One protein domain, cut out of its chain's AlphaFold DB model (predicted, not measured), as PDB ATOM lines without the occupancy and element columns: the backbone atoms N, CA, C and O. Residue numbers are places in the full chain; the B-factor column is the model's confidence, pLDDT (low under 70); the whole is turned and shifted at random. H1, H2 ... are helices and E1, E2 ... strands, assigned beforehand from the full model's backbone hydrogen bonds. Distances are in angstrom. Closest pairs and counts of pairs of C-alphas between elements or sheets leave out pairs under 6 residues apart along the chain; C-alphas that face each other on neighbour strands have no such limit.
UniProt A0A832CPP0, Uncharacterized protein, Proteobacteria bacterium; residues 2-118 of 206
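This is residues 2 to 118 of the 206 residues of an uncharacterized protein of Proteobacteria bacterium (UniProt A0A832CPP0). A small sheet of E1, E2 and E5 makes the middle; H1 and H4 cross one face of it, H3 packs beside H4, and the strand hairpin E3 and E4 sits on the other side near E5. The loop at Glu 71, beyond H1 and H2, and the turn at Lys 100 between H3 and H4 mark the two far ends. The printed part has 117 residues, with five named strands and then four named helices; the sheet, order E1 - E2 - E5, is antiparallel and the class mixed. It is compact, radius of gyration of the C-alphas 13.7 A, spanning 44 by 32 by 27 A.

Find C-alpha 2 at (135.047, 126.432, 151.107), where E1, residues 2 to 5, begins. Next come E2, residues 8 to 12, E3, 18 to 21, E4, 27 to 30, and E5, 34 to 39, 17.6 A long. H1, residues 55 to 67, runs 18.7 A; H2 is residues 75 to 79. H3, residues 81 to 98, runs 26.1 A, and H4, residues 102 to 115, runs 19.8 A to C-alpha 115 at (137.198, 132.628, 162.044).

Look for N 3 and O 10, 2.9 A, in the hairpin E1 and E2, N 9 and O 38, 2.8 A, between E2 and E5, and N 18 and O 30, 2.8 A, in the hairpin E3 and E4. H1 and H4 are on the same face of the sheet, two layers, helices over one face; H4 runs across E5 at 80 degrees on the local plane, height 7.2 A. H3 and H4, a helical hairpin, touch at a shallow tilt of 11 degrees, opposite ways, closest C-alphas Gly 86 and Ala 112, 4.2 A. H1 touches H2, closest C-alphas Ile 62 and Ala 78, 6.3 A, with its residues 62 to 66 alone. In H1, H2 and H4 every O i to N i+4 pair is within hydrogen-bond range; in H3, 13 of 14.

The C-alphas of Glu 71 and Lys 100, the two farthest apart, are 45.2 A apart. The printed part has no cut; the link from E5 to H1 is long. Look for pLDDT under 70 at residue 24 and residues 69 to 72.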
ATOM      1  N   LEU A   2     134.002 125.696 150.387       88.94
ATOM      2  CA  LEU A   2     135.047 126.432 151.107       88.94
ATOM      3  C   LEU A   2     134.446 127.708 151.700       88.94
ATOM      4  O   LEU A   2     133.792 128.457 150.978       88.94
ATOM      5  N   TYR A   3     134.705 127.945 152.981       89.06
ATOM      6  CA  TYR A   3     134.476 129.215 153.663       89.06
ATOM      7  C   TYR A   3     135.812 129.792 154.133       89.06
ATOM      8  O   TYR A   3     136.654 129.052 154.643       89.06
ATOM      9  N   TYR A   4     136.008 131.094 153.942       88.50
ATOM     10  CA  TYR A   4     137.241 131.798 154.285       88.50
ATOM     11  C   TYR A   4     136.927 133.095 155.026       88.50
ATOM     12  O   TYR A   4     136.133 133.890 154.532       88.50
ATOM     13  N   GLU A   5     137.604 133.321 156.153       87.88
ATOM     14  CA  GLU A   5     137.496 134.536 156.968       87.88
ATOM     15  C   GLU A   5     138.822 134.762 157.724       87.88
ATOM     16  O   GLU A   5     139.366 133.822 158.290       87.88
ATOM     17  N   ASN A   6     139.382 135.978 157.702       83.50
ATOM     18  CA  ASN A   6     140.601 136.401 158.432       83.50
ATOM     19  C   ASN A   6     141.744 135.358 158.554       83.50
ATOM     20  O   ASN A   6     142.373 135.224 159.604       83.50
ATOM     21  N   ASN A   7     142.091 134.687 157.446       86.88
ATOM     22  CA  ASN A   7     143.119 133.630 157.331       86.88
ATOM     23  C   ASN A   7     142.717 132.218 157.789       86.88
ATOM     24  O   ASN A   7     143.532 131.299 157.650       86.88
ATOM     25  N   ALA A   8     141.492 132.032 158.264       93.75
ATOM     26  CA  ALA A   8     140.888 130.744 158.552       93.75
ATOM     27  C   ALA A   8     140.152 130.212 157.313       93.75
ATOM     28  O   ALA A   8     139.456 130.949 156.617       93.75
ATOM     29  N   ASN A   9     140.333 128.926 157.023       93.88
ATOM     30  CA  ASN A   9     139.698 128.221 155.915       93.88
ATOM     31  C   ASN A   9     138.983 126.986 156.460       93.88
ATOM     32  O   ASN A   9     139.625 126.107 157.038       93.88
ATOM     33  N   LEU A  10     137.677 126.907 156.230       94.50
ATOM     34  CA  LEU A  10     136.832 125.769 156.574       94.50
ATOM     35  C   LEU A  10     136.389 125.054 155.301       94.50
ATOM     36  O   LEU A  10     135.863 125.674 154.373       94.50
ATOM     37  N   PHE A  11     136.567 123.737 155.274       94.62
ATOM     38  CA  PHE A  11     136.243 122.898 154.131       94.62
ATOM     39  C   PHE A  11     135.202 121.862 154.527       94.62
ATOM     40  O   PHE A  11     135.401 121.129 155.487       94.62
ATOM     41  N   PHE A  12     134.140 121.756 153.733       94.94
ATOM     42  CA  PHE A  12     133.165 120.668 153.811       94.94
ATOM     43  C   PHE A  12     133.212 119.827 152.538       94.94
ATOM     44  O   PHE A  12     133.068 120.364 151.428       94.94
ATOM     45  N   GLY A  13     133.381 118.516 152.679       93.25
ATOM     46  CA  GLY A  13     133.326 117.575 151.570       93.25
ATOM     47  C   GLY A  13     131.882 117.235 151.197       93.25
ATOM     48  O   GLY A  13     131.087 116.808 152.029       93.25
ATOM     49  N   LYS A  14     131.532 117.451 149.923       87.12
ATOM     50  CA  LYS A  14     130.185 117.185 149.378       87.12
ATOM     51  C   LYS A  14     130.127 115.813 148.705       87.12
ATOM     52  O   LYS A  14     129.229 115.021 148.965       87.12
ATOM     53  N   GLU A  15     131.108 115.534 147.851       85.62
ATOM     54  CA  GLU A  15     131.222 114.311 147.057       85.62
ATOM     55  C   GLU A  15     132.700 113.989 146.804       85.62
ATOM     56  O   GLU A  15     133.552 114.879 146.832       85.62
ATOM     57  N   GLY A  16     132.995 112.719 146.521       90.56
ATOM     58  CA  GLY A  16     134.354 112.264 146.230       90.56
ATOM     59  C   GLY A  16     135.303 112.395 147.424       90.56
ATOM     60  O   GLY A  16     134.882 112.333 148.579       90.56
ATOM     61  N   LYS A  17     136.599 112.529 147.125       92.62
ATOM     62  CA  LYS A  17     137.654 112.829 148.098       92.62
ATOM     63  C   LYS A  17     138.451 114.031 147.612       92.62
ATOM     64  O   LYS A  17     138.818 114.081 146.440       92.62
ATOM     65  N   VAL A  18     138.726 114.966 148.510       92.50
ATOM     66  CA  VAL A  18     139.481 116.190 148.234       92.50
ATOM     67  C   VAL A  18     140.684 116.242 149.164       92.50
ATOM     68  O   VAL A  18     140.545 116.018 150.363       92.50
ATOM     69  N   GLU A  19     141.856 116.539 148.609       94.56
ATOM     70  CA  GLU A  19     143.048 116.850 149.396       94.56
ATOM     71  C   GLU A  19     143.055 118.340 149.750       94.56
ATOM     72  O   GLU A  19     142.981 119.202 148.870       94.56
ATOM     73  N   VAL A  20     143.162 118.650 151.039       92.69
ATOM     74  CA  VAL A  20     143.341 120.007 151.558       92.69
ATOM     75  C   VAL A  20     144.787 120.160 152.010       92.69
ATOM     76  O   VAL A  20     145.317 119.301 152.709       92.69
ATOM     77  N   LYS A  21     145.442 121.260 151.622       89.25
ATOM     78  CA  LYS A  21     146.863 121.503 151.900       89.25
ATOM     79  C   LYS A  21     147.094 122.852 152.576       89.25
ATOM     80  O   LYS A  21     146.630 123.883 152.093       89.25
ATOM     81  N   GLY A  22     147.870 122.838 153.660       82.12
ATOM     82  CA  GLY A  22     148.394 124.045 154.303       82.12
ATOM     83  C   GLY A  22     149.581 124.628 153.528       82.12
ATOM     84  O   GLY A  22     150.295 123.911 152.828       82.12
ATOM     85  N   LYS A  23     149.829 125.939 153.654       80.38
ATOM     86  CA  LYS A  23     150.973 126.590 152.982       80.38
ATOM     87  C   LYS A  23     152.325 126.129 153.529       80.38
ATOM     88  O   LYS A  23     153.287 126.114 152.769       80.38
ATOM     89  N   LYS A  24     152.412 125.833 154.830       68.75
ATOM     90  CA  LYS A  24     153.682 125.537 155.504       68.75
ATOM     91  C   LYS A  24     154.078 124.071 155.372       68.75
ATOM     92  O   LYS A  24     155.186 123.830 154.930       68.75
ATOM     93  N   GLU A  25     153.190 123.125 155.683       72.25
ATOM     94  CA  GLU A  25     153.403 121.685 155.473       72.25
ATOM     95  C   GLU A  25     152.122 120.886 155.778       72.25
ATOM     96  O   GLU A  25     151.233 121.373 156.476       72.25
ATOM     97  N   GLY A  26     152.042 119.654 155.264       82.44
ATOM     98  CA  GLY A  26     150.984 118.681 155.555       82.44
ATOM     99  C   GLY A  26     149.682 118.842 154.758       82.44
ATOM    100  O   GLY A  26     149.313 119.930 154.303       82.44
ATOM    101  N   THR A  27     148.991 117.717 154.581       91.81
ATOM    102  CA  THR A  27     147.688 117.632 153.918       91.81
ATOM    103  C   THR A  27     146.711 116.831 154.768       91.81
ATOM    104  O   THR A  27     147.127 116.088 155.659       91.81
ATOM    105  N   GLU A  28     145.423 117.029 154.508       95.38
ATOM    106  CA  GLU A  28     144.332 116.224 155.049       95.38
ATOM    107  C   GLU A  28     143.388 115.853 153.906       95.38
ATOM    108  O   GLU A  28     143.068 116.686 153.054       95.38
ATOM    109  N   MET A  29     142.945 114.599 153.880       95.44
ATOM    110  CA  MET A  29     141.937 114.143 152.930       95.44
ATOM    111  C   MET A  29     140.561 114.276 153.566       95.44
ATOM    112  O   MET A  29     140.344 113.753 154.652       95.44
ATOM    113  N   ILE A  30     139.622 114.899 152.862       96.06
ATOM    114  CA  ILE A  30     138.214 114.925 153.263       96.06
ATOM    115  C   ILE A  30     137.348 114.225 152.224       96.06
ATOM    116  O   ILE A  30     137.505 114.425 151.016       96.06
ATOM    117  N   GLY A  31     136.449 113.372 152.693       94.44
ATOM    118  CA  GLY A  31     135.407 112.721 151.918       94.44
ATOM    119  C   GLY A  31     134.054 113.413 152.053       94.44
ATOM    120  O   GLY A  31     133.926 114.511 152.591       94.44
ATOM    121  N   LYS A  32     133.016 112.752 151.546       94.38
ATOM    122  CA  LYS A  32     131.628 113.172 151.758       94.38
ATOM    123  C   LYS A  32     131.281 113.173 153.254       94.38
ATOM    124  O   LYS A  32     131.633 112.230 153.955       94.38
ATOM    125  N   ASP A  33     130.537 114.193 153.685       93.81
ATOM    126  CA  ASP A  33     130.068 114.379 155.068       93.81
ATOM    127  C   ASP A  33     131.224 114.492 156.084       93.81
ATOM    128  O   ASP A  33     131.071 114.197 157.268       93.81
ATOM    129  N   GLU A  34     132.388 114.945 155.618       96.62
ATOM    130  CA  GLU A  34     133.553 115.265 156.438       96.62
ATOM    131  C   GLU A  34     133.926 116.739 156.273       96.62
ATOM    132  O   GLU A  34     133.650 117.376 155.249       96.62
ATOM    133  N   MET A  35     134.580 117.286 157.290       96.12
ATOM    134  CA  MET A  35     135.129 118.632 157.276       96.12
ATOM    135  C   MET A  35     136.576 118.642 157.755       96.12
ATOM    136  O   MET A  35     136.973 117.817 158.571       96.12
ATOM    137  N   THR A  36     137.359 119.600 157.271       96.44
ATOM    138  CA  THR A  36     138.661 119.959 157.853       96.44
ATOM    139  C   THR A  36     138.795 121.475 157.893       96.44
ATOM    140  O   THR A  36     138.084 122.204 157.192       96.44
ATOM    141  N   GLU A  37     139.704 121.955 158.725       95.75
ATOM    142  CA  GLU A  37     139.973 123.366 158.927       95.75
ATOM    143  C   GLU A  37     141.482 123.636 158.968       95.75
ATOM    144  O   GLU A  37     142.282 122.808 159.408       95.75
ATOM    145  N   THR A  38     141.894 124.797 158.464       94.44
ATOM    146  CA  THR A  38     143.276 125.289 158.551       94.44
ATOM    147  C   THR A  38     143.272 126.798 158.715       94.44
ATOM    148  O   THR A  38     142.480 127.504 158.087       94.44
ATOM    149  N   THR A  39     144.191 127.311 159.529       94.75
ATOM    150  CA  THR A  39     144.403 128.749 159.674       94.75
ATOM    151  C   THR A  39     145.870 129.129 159.507       94.75
ATOM    152  O   THR A  39     146.770 128.326 159.754       94.75
ATOM    153  N   ARG A  40     146.138 130.358 159.047       91.44
ATOM    154  CA  ARG A  40     147.494 130.955 158.961       91.44
ATOM    155  C   ARG A  40     148.512 130.093 158.194       91.44
ATOM    156  O   ARG A  40     149.722 130.165 158.422       91.44
ATOM    157  N   GLY A  41     148.018 129.278 157.260       86.69
ATOM    158  CA  GLY A  41     148.819 128.363 156.453       86.69
ATOM    159  C   GLY A  41     149.350 127.132 157.196       86.69
ATOM    160  O   GLY A  41     150.221 126.460 156.643       86.69
ATOM    161  N   LEU A  42     148.865 126.848 158.409       89.88
ATOM    162  CA  LEU A  42     149.186 125.638 159.170       89.88
ATOM    163  C   LEU A  42     148.662 124.376 158.468       89.88
ATOM    164  O   LEU A  42     147.782 124.449 157.604       89.88
ATOM    165  N   LYS A  43     149.206 123.213 158.844       91.88
ATOM    166  CA  LYS A  43     148.681 121.911 158.410       91.88
ATOM    167  C   LYS A  43     147.185 121.826 158.756       91.88
ATOM    168  O   LYS A  43     146.856 122.185 159.880       91.88
ATOM    169  N   PRO A  44     146.300 121.346 157.866       94.56
ATOM    170  CA  PRO A  44     144.895 121.153 158.213       94.56
ATOM    171  C   PRO A  44     144.700 120.179 159.381       94.56
ATOM    172  O   PRO A  44     145.471 119.228 159.543       94.56
ATOM    173  N   LEU A  45     143.682 120.431 160.200       94.06
ATOM    174  CA  LEU A  45     143.316 119.556 161.312       94.06
ATOM    175  C   LEU A  45     142.747 118.222 160.812       94.06
ATOM    176  O   LEU A  45     142.155 118.192 159.728       94.06
ATOM    177  N   PRO A  46     142.896 117.127 161.585       93.56
ATOM    178  CA  PRO A  46     142.292 115.847 161.238       93.56
ATOM    179  C   PRO A  46     140.806 115.997 160.919       93.56
ATOM    180  O   PRO A  46     140.077 116.706 161.625       93.56
ATOM    181  N   SER A  47     140.361 115.338 159.855       95.56
ATOM    182  CA  SER A  47     138.989 115.463 159.379       95.56
ATOM    183  C   SER A  47     137.962 115.008 160.420       95.56
ATOM    184  O   SER A  47     138.150 114.018 161.128       95.56
ATOM    185  N   GLN A  48     136.862 115.755 160.520       96.56
ATOM    186  CA  GLN A  48     135.750 115.472 161.425       96.56
ATOM    187  C   GLN A  48     134.491 115.131 160.642       96.56
ATOM    188  O   GLN A  48     134.204 115.738 159.609       96.56
ATOM    189  N   LYS A  49     133.706 114.185 161.159       96.19
ATOM    190  CA  LYS A  49     132.412 113.835 160.570       96.19
ATOM    191  C   LYS A  49     131.374 114.915 160.839       96.19
ATOM    192  O   LYS A  49     131.267 115.445 161.943       96.19
ATOM    193  N   VAL A  50     130.562 115.182 159.828       95.44
ATOM    194  CA  VAL A  50     129.435 116.109 159.874       95.44
ATOM    195  C   VAL A  50     128.166 115.306 160.142       95.44
ATOM    196  O   VAL A  50     127.449 114.901 159.228       95.44
ATOM    197  N   GLU A  51     127.903 115.026 161.415       94.25
ATOM    198  CA  GLU A  51     126.759 114.203 161.818       94.25
ATOM    199  C   GLU A  51     125.476 115.036 161.976       94.25
ATOM    200  O   GLU A  51     125.543 116.157 162.489       94.25
ATOM    201  N   PRO A  52     124.292 114.522 161.588       93.56
ATOM    202  CA  PRO A  52     123.023 115.225 161.776       93.56
ATOM    203  C   PRO A  52     122.782 115.664 163.227       93.56
ATOM    204  O   PRO A  52     123.153 114.966 164.165       93.56
ATOM    205  N   ASN A  53     122.072 116.783 163.406       91.31
ATOM    206  CA  ASN A  53     121.760 117.377 164.718       91.31
ATOM    207  C   ASN A  53     122.997 117.829 165.519       91.31
ATOM    208  O   ASN A  53     122.971 117.848 166.750       91.31
ATOM    209  N   THR A  54     124.078 118.197 164.829       90.38
ATOM    210  CA  THR A  54     125.274 118.796 165.435       90.38
ATOM    211  C   THR A  54     125.499 120.218 164.915       90.38
ATOM    212  O   THR A  54     125.090 120.523 163.791       90.38
ATOM    213  N   PRO A  55     126.229 121.078 165.654       89.81
ATOM    214  CA  PRO A  55     126.595 122.407 165.158       89.81
ATOM    215  C   PRO A  55     127.361 122.389 163.824       89.81
ATOM    216  O   PRO A  55     127.215 123.307 163.020       89.81
ATOM    217  N   LEU A  56     128.154 121.340 163.555       93.44
ATOM    218  CA  LEU A  56     128.827 121.172 162.262       93.44
ATOM    219  C   LEU A  56     127.836 120.925 161.128       93.44
ATOM    220  O   LEU A  56     128.030 121.430 160.025       93.44
ATOM    221  N   PHE A  57     126.776 120.160 161.387       93.06
ATOM    222  CA  PHE A  57     125.727 119.946 160.401       93.06
ATOM    223  C   PHE A  57     124.940 121.226 160.133       93.06
ATOM    224  O   PHE A  57     124.675 121.531 158.973       93.06
ATOM    225  N   ASP A  58     124.653 122.026 161.159       90.50
ATOM    226  CA  ASP A  58     124.023 123.338 160.974       90.50
ATOM    227  C   ASP A  58     124.900 124.253 160.104       90.50
ATOM    228  O   ASP A  58     124.427 124.823 159.118       90.50
ATOM    229  N   ALA A  59     126.204 124.315 160.387       91.50
ATOM    230  CA  ALA A  59     127.170 125.046 159.568       91.50
ATOM    231  C   ALA A  59     127.244 124.521 158.122       91.50
ATOM    232  O   ALA A  59     127.266 125.307 157.172       91.50
ATOM    233  N   TYR A  60     127.220 123.200 157.936       92.38
ATOM    234  CA  TYR A  60     127.159 122.572 156.618       92.38
ATOM    235  C   TYR A  60     125.892 122.973 155.853       92.38
ATOM    236  O   TYR A  60     125.967 123.295 154.666       92.38
ATOM    237  N   LYS A  61     124.730 123.001 156.516       90.56
ATOM    238  CA  LYS A  61     123.451 123.409 155.913       90.56
ATOM    239  C   LYS A  61     123.450 124.879 155.506       90.56
ATOM    240  O   LYS A  61     122.966 125.190 154.416       90.56
ATOM    241  N   ILE A  62     124.028 125.756 156.328       89.38
ATOM    242  CA  ILE A  62     124.232 127.171 155.985       89.38
ATOM    243  C   ILE A  62     125.108 127.267 154.736       89.38
ATOM    244  O   ILE A  62     124.692 127.866 153.746       89.38
ATOM    245  N   MET A  63     126.267 126.603 154.730       87.88
ATOM    246  CA  MET A  63     127.182 126.603 153.586       87.88
ATOM    247  C   MET A  63     126.532 126.079 152.306       87.88
ATOM    248  O   MET A  63     126.679 126.688 151.248       87.88
ATOM    249  N   GLN A  64     125.759 124.998 152.410       87.88
ATOM    250  CA  GLN A  64     125.005 124.449 151.291       87.88
ATOM    251  C   GLN A  64     124.030 125.482 150.707       87.88
ATOM    252  O   GLN A  64     124.011 125.667 149.491       87.88
ATOM    253  N   SER A  65     123.289 126.210 151.554       85.50
ATOM    254  CA  SER A  65     122.339 127.245 151.107       85.50
ATOM    255  C   SER A  65     122.994 128.410 150.351       85.50
ATOM    256  O   SER A  65     122.333 129.084 149.565       85.50
ATOM    257  N   LEU A  66     124.292 128.650 150.572       81.62
ATOM    258  CA  LEU A  66     125.046 129.713 149.903       81.62
ATOM    259  C   LEU A  66     125.600 129.278 148.546       81.62
ATOM    260  O   LEU A  66     125.799 130.124 147.670       81.62
ATOM    261  N   THR A  67     125.871 127.981 148.386       80.06
ATOM    262  CA  THR A  67     126.498 127.417 147.183       80.06
ATOM    263  C   THR A  67     125.521 126.770 146.211       80.06
ATOM    264  O   THR A  67     125.877 126.594 145.051       80.06
ATOM    265  N   ASP A  68     124.331 126.378 146.666       78.25
ATOM    266  CA  ASP A  68     123.308 125.809 145.792       78.25
ATOM    267  C   ASP A  68     122.608 126.933 144.996       78.25
ATOM    268  O   ASP A  68     122.312 128.000 145.535       78.25
ATOM    269  N   ASP A  69     122.281 126.678 143.723       68.00
ATOM    270  CA  ASP A  69     121.630 127.629 142.794       68.00
ATOM    271  C   ASP A  69     120.176 127.999 143.173       68.00
ATOM    272  O   ASP A  69     119.440 128.603 142.392       68.00
ATOM    273  N   SER A  70     119.725 127.635 144.374       62.44
ATOM    274  CA  SER A  70     118.382 127.956 144.853       62.44
ATOM    275  C   SER A  70     118.250 129.446 145.198       62.44
ATOM    276  O   SER A  70     119.135 130.039 145.810       62.44
ATOM    277  N   GLU A  71     117.112 130.054 144.854       57.97
ATOM    278  CA  GLU A  71     116.869 131.504 144.991       57.97
ATOM    279  C   GLU A  71     116.892 132.035 146.442       57.97
ATOM    280  O   GLU A  71     116.939 133.246 146.655       57.97
ATOM    281  N   LYS A  72     116.870 131.163 147.460       64.88
ATOM    282  CA  LYS A  72     116.833 131.550 148.881       64.88
ATOM    283  C   LYS A  72     118.180 131.322 149.560       64.88
ATOM    284  O   LYS A  72     118.373 130.329 150.254       64.88
ATOM    285  N   LYS A  73     119.088 132.279 149.384       73.38
ATOM    286  CA  LYS A  73     120.347 132.346 150.137       73.38
ATOM    287  C   LYS A  73     120.091 132.894 151.541       73.38
ATOM    288  O   LYS A  73     119.479 133.953 151.683       73.38
ATOM    289  N   ASP A  74     120.572 132.198 152.567       75.06
ATOM    290  CA  ASP A  74     120.462 132.637 153.962       75.06
ATOM    291  C   ASP A  74     121.704 133.433 154.390       75.06
ATOM    292  O   ASP A  74     122.612 132.929 155.053       75.06
ATOM    293  N   PHE A  75     121.757 134.701 153.976       76.31
ATOM    294  CA  PHE A  75     122.867 135.598 154.315       76.31
ATOM    295  C   PHE A  75     122.953 135.900 155.817       76.31
ATOM    296  O   PHE A  75     124.046 136.055 156.345       76.31
ATOM    297  N   TYR A  76     121.819 135.920 156.524       75.19
ATOM    298  CA  TYR A  76     121.807 136.186 157.963       75.19
ATOM    299  C   TYR A  76     122.511 135.077 158.749       75.19
ATOM    300  O   TYR A  76     123.288 135.350 159.664       75.19
ATOM    301  N   SER A  77     122.259 133.816 158.394       78.12
ATOM    302  CA  SER A  77     122.963 132.693 159.013       78.12
ATOM    303  C   SER A  77     124.420 132.602 158.552       78.12
ATOM    304  O   SER A  77     125.271 132.170 159.329       78.12
ATOM    305  N   ALA A  78     124.733 133.053 157.332       75.94
ATOM    306  CA  ALA A  78     126.106 133.145 156.837       75.94
ATOM    307  C   ALA A  78     126.965 134.110 157.664       75.94
ATOM    308  O   ALA A  78     128.087 133.760 158.023       75.94
ATOM    309  N   ASP A  79     126.414 135.267 158.045       83.19
ATOM    310  CA  ASP A  79     127.101 136.247 158.900       83.19
ATOM    311  C   ASP A  79     127.450 135.666 160.283       83.19
ATOM    312  O   ASP A  79     128.413 136.083 160.924       83.19
ATOM    313  N   LYS A  80     126.694 134.660 160.740       87.38
ATOM    314  CA  LYS A  80     126.915 133.970 162.019       87.38
ATOM    315  C   LYS A  80     127.767 132.711 161.908       87.38
ATOM    316  O   LYS A  80     128.071 132.101 162.934       87.38
ATOM    317  N   LEU A  81     128.160 132.305 160.702       90.62
ATOM    318  CA  LEU A  81     128.872 131.047 160.488       90.62
ATOM    319  C   LEU A  81     130.186 131.000 161.273       90.62
ATOM    320  O   LEU A  81     130.470 130.002 161.936       90.62
ATOM    321  N   GLY A  82     130.943 132.100 161.273       93.00
ATOM    322  CA  GLY A  82     132.169 132.217 162.060       93.00
ATOM    323  C   GLY A  82     131.933 132.044 163.563       93.00
ATOM    324  O   GLY A  82     132.711 131.374 164.235       93.00
ATOM    325  N   GLU A  83     130.831 132.567 164.107       94.06
ATOM    326  CA  GLU A  83     130.495 132.379 165.524       94.06
ATOM    327  C   GLU A  83     130.092 130.935 165.851       94.06
ATOM    328  O   GLU A  83     130.517 130.392 166.873       94.06
ATOM    329  N   ILE A  84     129.294 130.297 164.988       93.19
ATOM    330  CA  ILE A  84     128.876 128.895 165.150       93.19
ATOM    331  C   ILE A  84     130.110 127.989 165.177       93.19
ATOM    332  O   ILE A  84     130.282 127.186 166.098       93.19
ATOM    333  N   ILE A  85     131.000 128.168 164.201       96.00
ATOM    334  CA  ILE A  85     132.225 127.380 164.074       96.00
ATOM    335  C   ILE A  85     133.218 127.709 165.187       96.00
ATOM    336  O   ILE A  85     133.820 126.798 165.750       96.00
ATOM    337  N   GLY A  86     133.355 128.979 165.572       96.88
ATOM    338  CA  GLY A  86     134.195 129.383 166.700       96.88
ATOM    339  C   GLY A  86     133.763 128.717 168.009       96.88
ATOM    340  O   GLY A  86     134.595 128.172 168.733       96.88
ATOM    341  N   ARG A  87     132.453 128.670 168.292       96.81
ATOM    342  CA  ARG A  87     131.907 127.972 169.472       96.81
ATOM    343  C   ARG A  87     132.094 126.462 169.400       96.81
ATOM    344  O   ARG A  87     132.413 125.850 170.418       96.81
ATOM    345  N   TRP A  88     131.892 125.864 168.226       97.06
ATOM    346  CA  TRP A  88     132.148 124.440 168.037       97.06
ATOM    347  C   TRP A  88     133.619 124.111 168.331       97.06
ATOM    348  O   TRP A  88     133.884 123.226 169.141       97.06
ATOM    349  N   ASN A  89     134.551 124.899 167.797       98.19
ATOM    350  CA  ASN A  89     135.985 124.740 168.021       98.19
ATOM    351  C   ASN A  89     136.382 124.875 169.500       98.19
ATOM    352  O   ASN A  89     137.100 124.038 170.032       98.19
ATOM    353  N   ILE A  90     135.827 125.854 170.214       98.38
ATOM    354  CA  ILE A  90     136.006 126.022 171.670       98.38
ATOM    355  C   ILE A  90     135.519 124.813 172.481       98.38
ATOM    356  O   ILE A  90     136.024 124.562 173.576       98.38
ATOM    357  N   ASN A  91     134.506 124.090 172.001       97.12
ATOM    358  CA  ASN A  91     134.047 122.859 172.642       97.12
ATOM    359  C   ASN A  91     134.913 121.665 172.234       97.12
ATOM    360  O   ASN A  91     135.251 120.838 173.079       97.12
ATOM    361  N   TYR A  92     135.299 121.590 170.962       97.25
ATOM    362  CA  TYR A  92     136.129 120.517 170.433       97.25
ATOM    363  C   TYR A  92     137.540 120.524 171.038       97.25
ATOM    364  O   TYR A  92     138.056 119.465 171.389       97.25
ATOM    365  N   SER A  93     138.119 121.699 171.303       98.38
ATOM    366  CA  SER A  93     139.401 121.816 172.011       98.38
ATOM    367  C   SER A  93     139.385 121.165 173.390       98.38
ATOM    368  O   SER A  93     140.401 120.625 173.813       98.38
ATOM    369  N   ARG A  94     138.249 121.182 174.097       98.00
ATOM    370  CA  ARG A  94     138.122 120.538 175.416       98.00
ATOM    371  C   ARG A  94     138.191 119.022 175.291       98.00
ATOM    372  O   ARG A  94     138.927 118.394 176.038       98.00
ATOM    373  N   TYR A  95     137.506 118.462 174.295       96.56
ATOM    374  CA  TYR A  95     137.643 117.045 173.967       96.56
ATOM    375  C   TYR A  95     139.096 116.689 173.611       96.56
ATOM    376  O   TYR A  95     139.623 115.696 174.108       96.56
ATOM    377  N   LEU A  96     139.761 117.515 172.795       97.81
ATOM    378  CA  LEU A  96     141.161 117.301 172.416       97.81
ATOM    379  C   LEU A  96     142.096 117.323 173.635       97.81
ATOM    380  O   LEU A  96     142.975 116.472 173.754       97.81
ATOM    381  N   VAL A  97     141.859 118.228 174.588       98.25
ATOM    382  CA  VAL A  97     142.555 118.248 175.885       98.25
ATOM    383  C   VAL A  97     142.324 116.955 176.674       98.25
ATOM    384  O   VAL A  97     143.290 116.407 177.211       98.25
ATOM    385  N   ASP A  98     141.093 116.436 176.719       97.81
ATOM    386  CA  ASP A  98     140.763 115.192 177.433       97.81
ATOM    387  C   ASP A  98     141.517 113.979 176.858       97.81
ATOM    388  O   ASP A  98     141.981 113.114 177.606       97.81
ATOM    389  N   VAL A  99     141.703 113.937 175.532       97.69
ATOM    390  CA  VAL A  99     142.519 112.912 174.853       97.69
ATOM    391  C   VAL A  99     144.008 113.271 174.763       97.69
ATOM    392  O   VAL A  99     144.782 112.521 174.169       97.69
ATOM    393  N   LYS A 100     144.425 114.366 175.414       98.00
ATOM    394  CA  LYS A 100     145.807 114.871 175.507       98.00
ATOM    395  C   LYS A 100     146.432 115.304 174.179       98.00
ATOM    396  O   LYS A 100     147.655 115.396 174.079       98.00
ATOM    397  N   ASP A 101     145.613 115.602 173.177       97.69
ATOM    398  CA  ASP A 101     146.059 116.211 171.925       97.69
ATOM    399  C   ASP A 101     146.085 117.742 172.067       97.69
ATOM    400  O   ASP A 101     145.216 118.473 171.581       97.69
ATOM    401  N   TYR A 102     147.076 118.230 172.816       97.88
ATOM    402  CA  TYR A 102     147.209 119.652 173.138       97.88
ATOM    403  C   TYR A 102     147.557 120.508 171.913       97.88
ATOM    404  O   TYR A 102     147.107 121.651 171.827       97.88
ATOM    405  N   ASP A 103     148.299 119.955 170.952       95.38
ATOM    406  CA  ASP A 103     148.668 120.653 169.719       95.38
ATOM    407  C   ASP A 103     147.432 120.921 168.856       95.38
ATOM    408  O   ASP A 103     147.190 122.067 168.454       95.38
ATOM    409  N   SER A 104     146.596 119.899 168.627       95.81
ATOM    410  CA  SER A 104     145.332 120.085 167.913       95.81
ATOM    411  C   SER A 104     144.394 121.004 168.691       95.81
ATOM    412  O   SER A 104     143.769 121.871 168.085       95.81
ATOM    413  N   ALA A 105     144.329 120.891 170.025       98.25
ATOM    414  CA  ALA A 105     143.485 121.763 170.846       98.25
ATOM    415  C   ALA A 105     143.866 123.243 170.688       98.25
ATOM    416  O   ALA A 105     143.001 124.096 170.470       98.25
ATOM    417  N   LEU A 106     145.164 123.560 170.751       98.12
ATOM    418  CA  LEU A 106     145.671 124.916 170.546       98.12
ATOM    419  C   LEU A 106     145.436 125.405 169.117       98.12
ATOM    420  O   LEU A 106     145.126 126.585 168.931       98.12
ATOM    421  N   HIS A 107     145.558 124.527 168.121       96.50
ATOM    422  CA  HIS A 107     145.300 124.874 166.727       96.50
ATOM    423  C   HIS A 107     143.812 125.163 166.478       96.50
ATOM    424  O   HIS A 107     143.487 126.207 165.916       96.50
ATOM    425  N   THR A 108     142.910 124.330 166.989       97.44
ATOM    426  CA  THR A 108     141.456 124.546 166.973       97.44
ATOM    427  C   THR A 108     141.069 125.864 167.661       97.44
ATOM    428  O   THR A 108     140.270 126.645 167.144       97.44
ATOM    429  N   LEU A 109     141.689 126.195 168.799       98.50
ATOM    430  CA  LEU A 109     141.454 127.482 169.466       98.50
ATOM    431  C   LEU A 109     142.020 128.665 168.671       98.50
ATOM    432  O   LEU A 109     141.417 129.738 168.655       98.50
ATOM    433  N   GLN A 110     143.153 128.486 167.989       97.88
ATOM    434  CA  GLN A 110     143.677 129.497 167.070       97.88
ATOM    435  C   GLN A 110     142.732 129.706 165.882       97.88
ATOM    436  O   GLN A 110     142.516 130.844 165.471       97.88
ATOM    437  N   PHE A 111     142.125 128.637 165.367       97.44
ATOM    438  CA  PHE A 111     141.103 128.732 164.337       97.44
ATOM    439  C   PHE A 111     139.884 129.519 164.833       97.44
ATOM    440  O   PHE A 111     139.438 130.433 164.145       97.44
ATOM    441  N   ALA A 112     139.399 129.253 166.052       97.88
ATOM    442  CA  ALA A 112     138.302 130.015 166.659       97.88
ATOM    443  C   ALA A 112     138.615 131.518 166.780       97.88
ATOM    444  O   ALA A 112     137.737 132.348 166.556       97.88
ATOM    445  N   LEU A 113     139.866 131.879 167.090       97.56
ATOM    446  CA  LEU A 113     140.315 133.274 167.101       97.56
ATOM    447  C   LEU A 113     140.352 133.907 165.710       97.56
ATOM    448  O   LEU A 113     140.235 135.120 165.603       97.56
ATOM    449  N   ASP A 114     140.555 133.131 164.653       97.00
ATOM    450  CA  ASP A 114     140.694 133.670 163.302       97.00
ATOM    451  C   ASP A 114     139.351 133.703 162.560       97.00
ATOM    452  O   ASP A 114     139.074 134.642 161.829       97.00
ATOM    453  N   ILE A 115     138.459 132.741 162.790       95.56
ATOM    454  CA  ILE A 115     137.198 132.628 162.044       95.56
ATOM    455  C   ILE A 115     136.119 133.635 162.482       95.56
ATOM    456  O   ILE A 115     135.112 133.795 161.798       95.56
ATOM    457  N   THR A 116     136.281 134.307 163.626       94.75
ATOM    458  CA  THR A 116     135.277 135.247 164.145       94.75
ATOM    459  C   THR A 116     135.881 136.512 164.755       94.75
ATOM    460  O   THR A 116     136.989 136.526 165.302       94.75
ATOM    461  N   SER A 117     135.105 137.593 164.691       94.69
ATOM    462  CA  SER A 117     135.357 138.866 165.364       94.69
ATOM    463  C   SER A 117     134.600 139.012 166.694       94.69
ATOM    464  O   SER A 117     134.811 140.010 167.382       94.69
ATOM    465  N   SER A 118     133.764 138.036 167.091       96.44
ATOM    466  CA  SER A 118     132.995 138.085 168.347       96.44
ATOM    467  C   SER A 118     133.927 138.202 169.562       96.44
ATOM    468  O   SER A 118     134.718 137.284 169.812       96.44
TER     469      SER A 118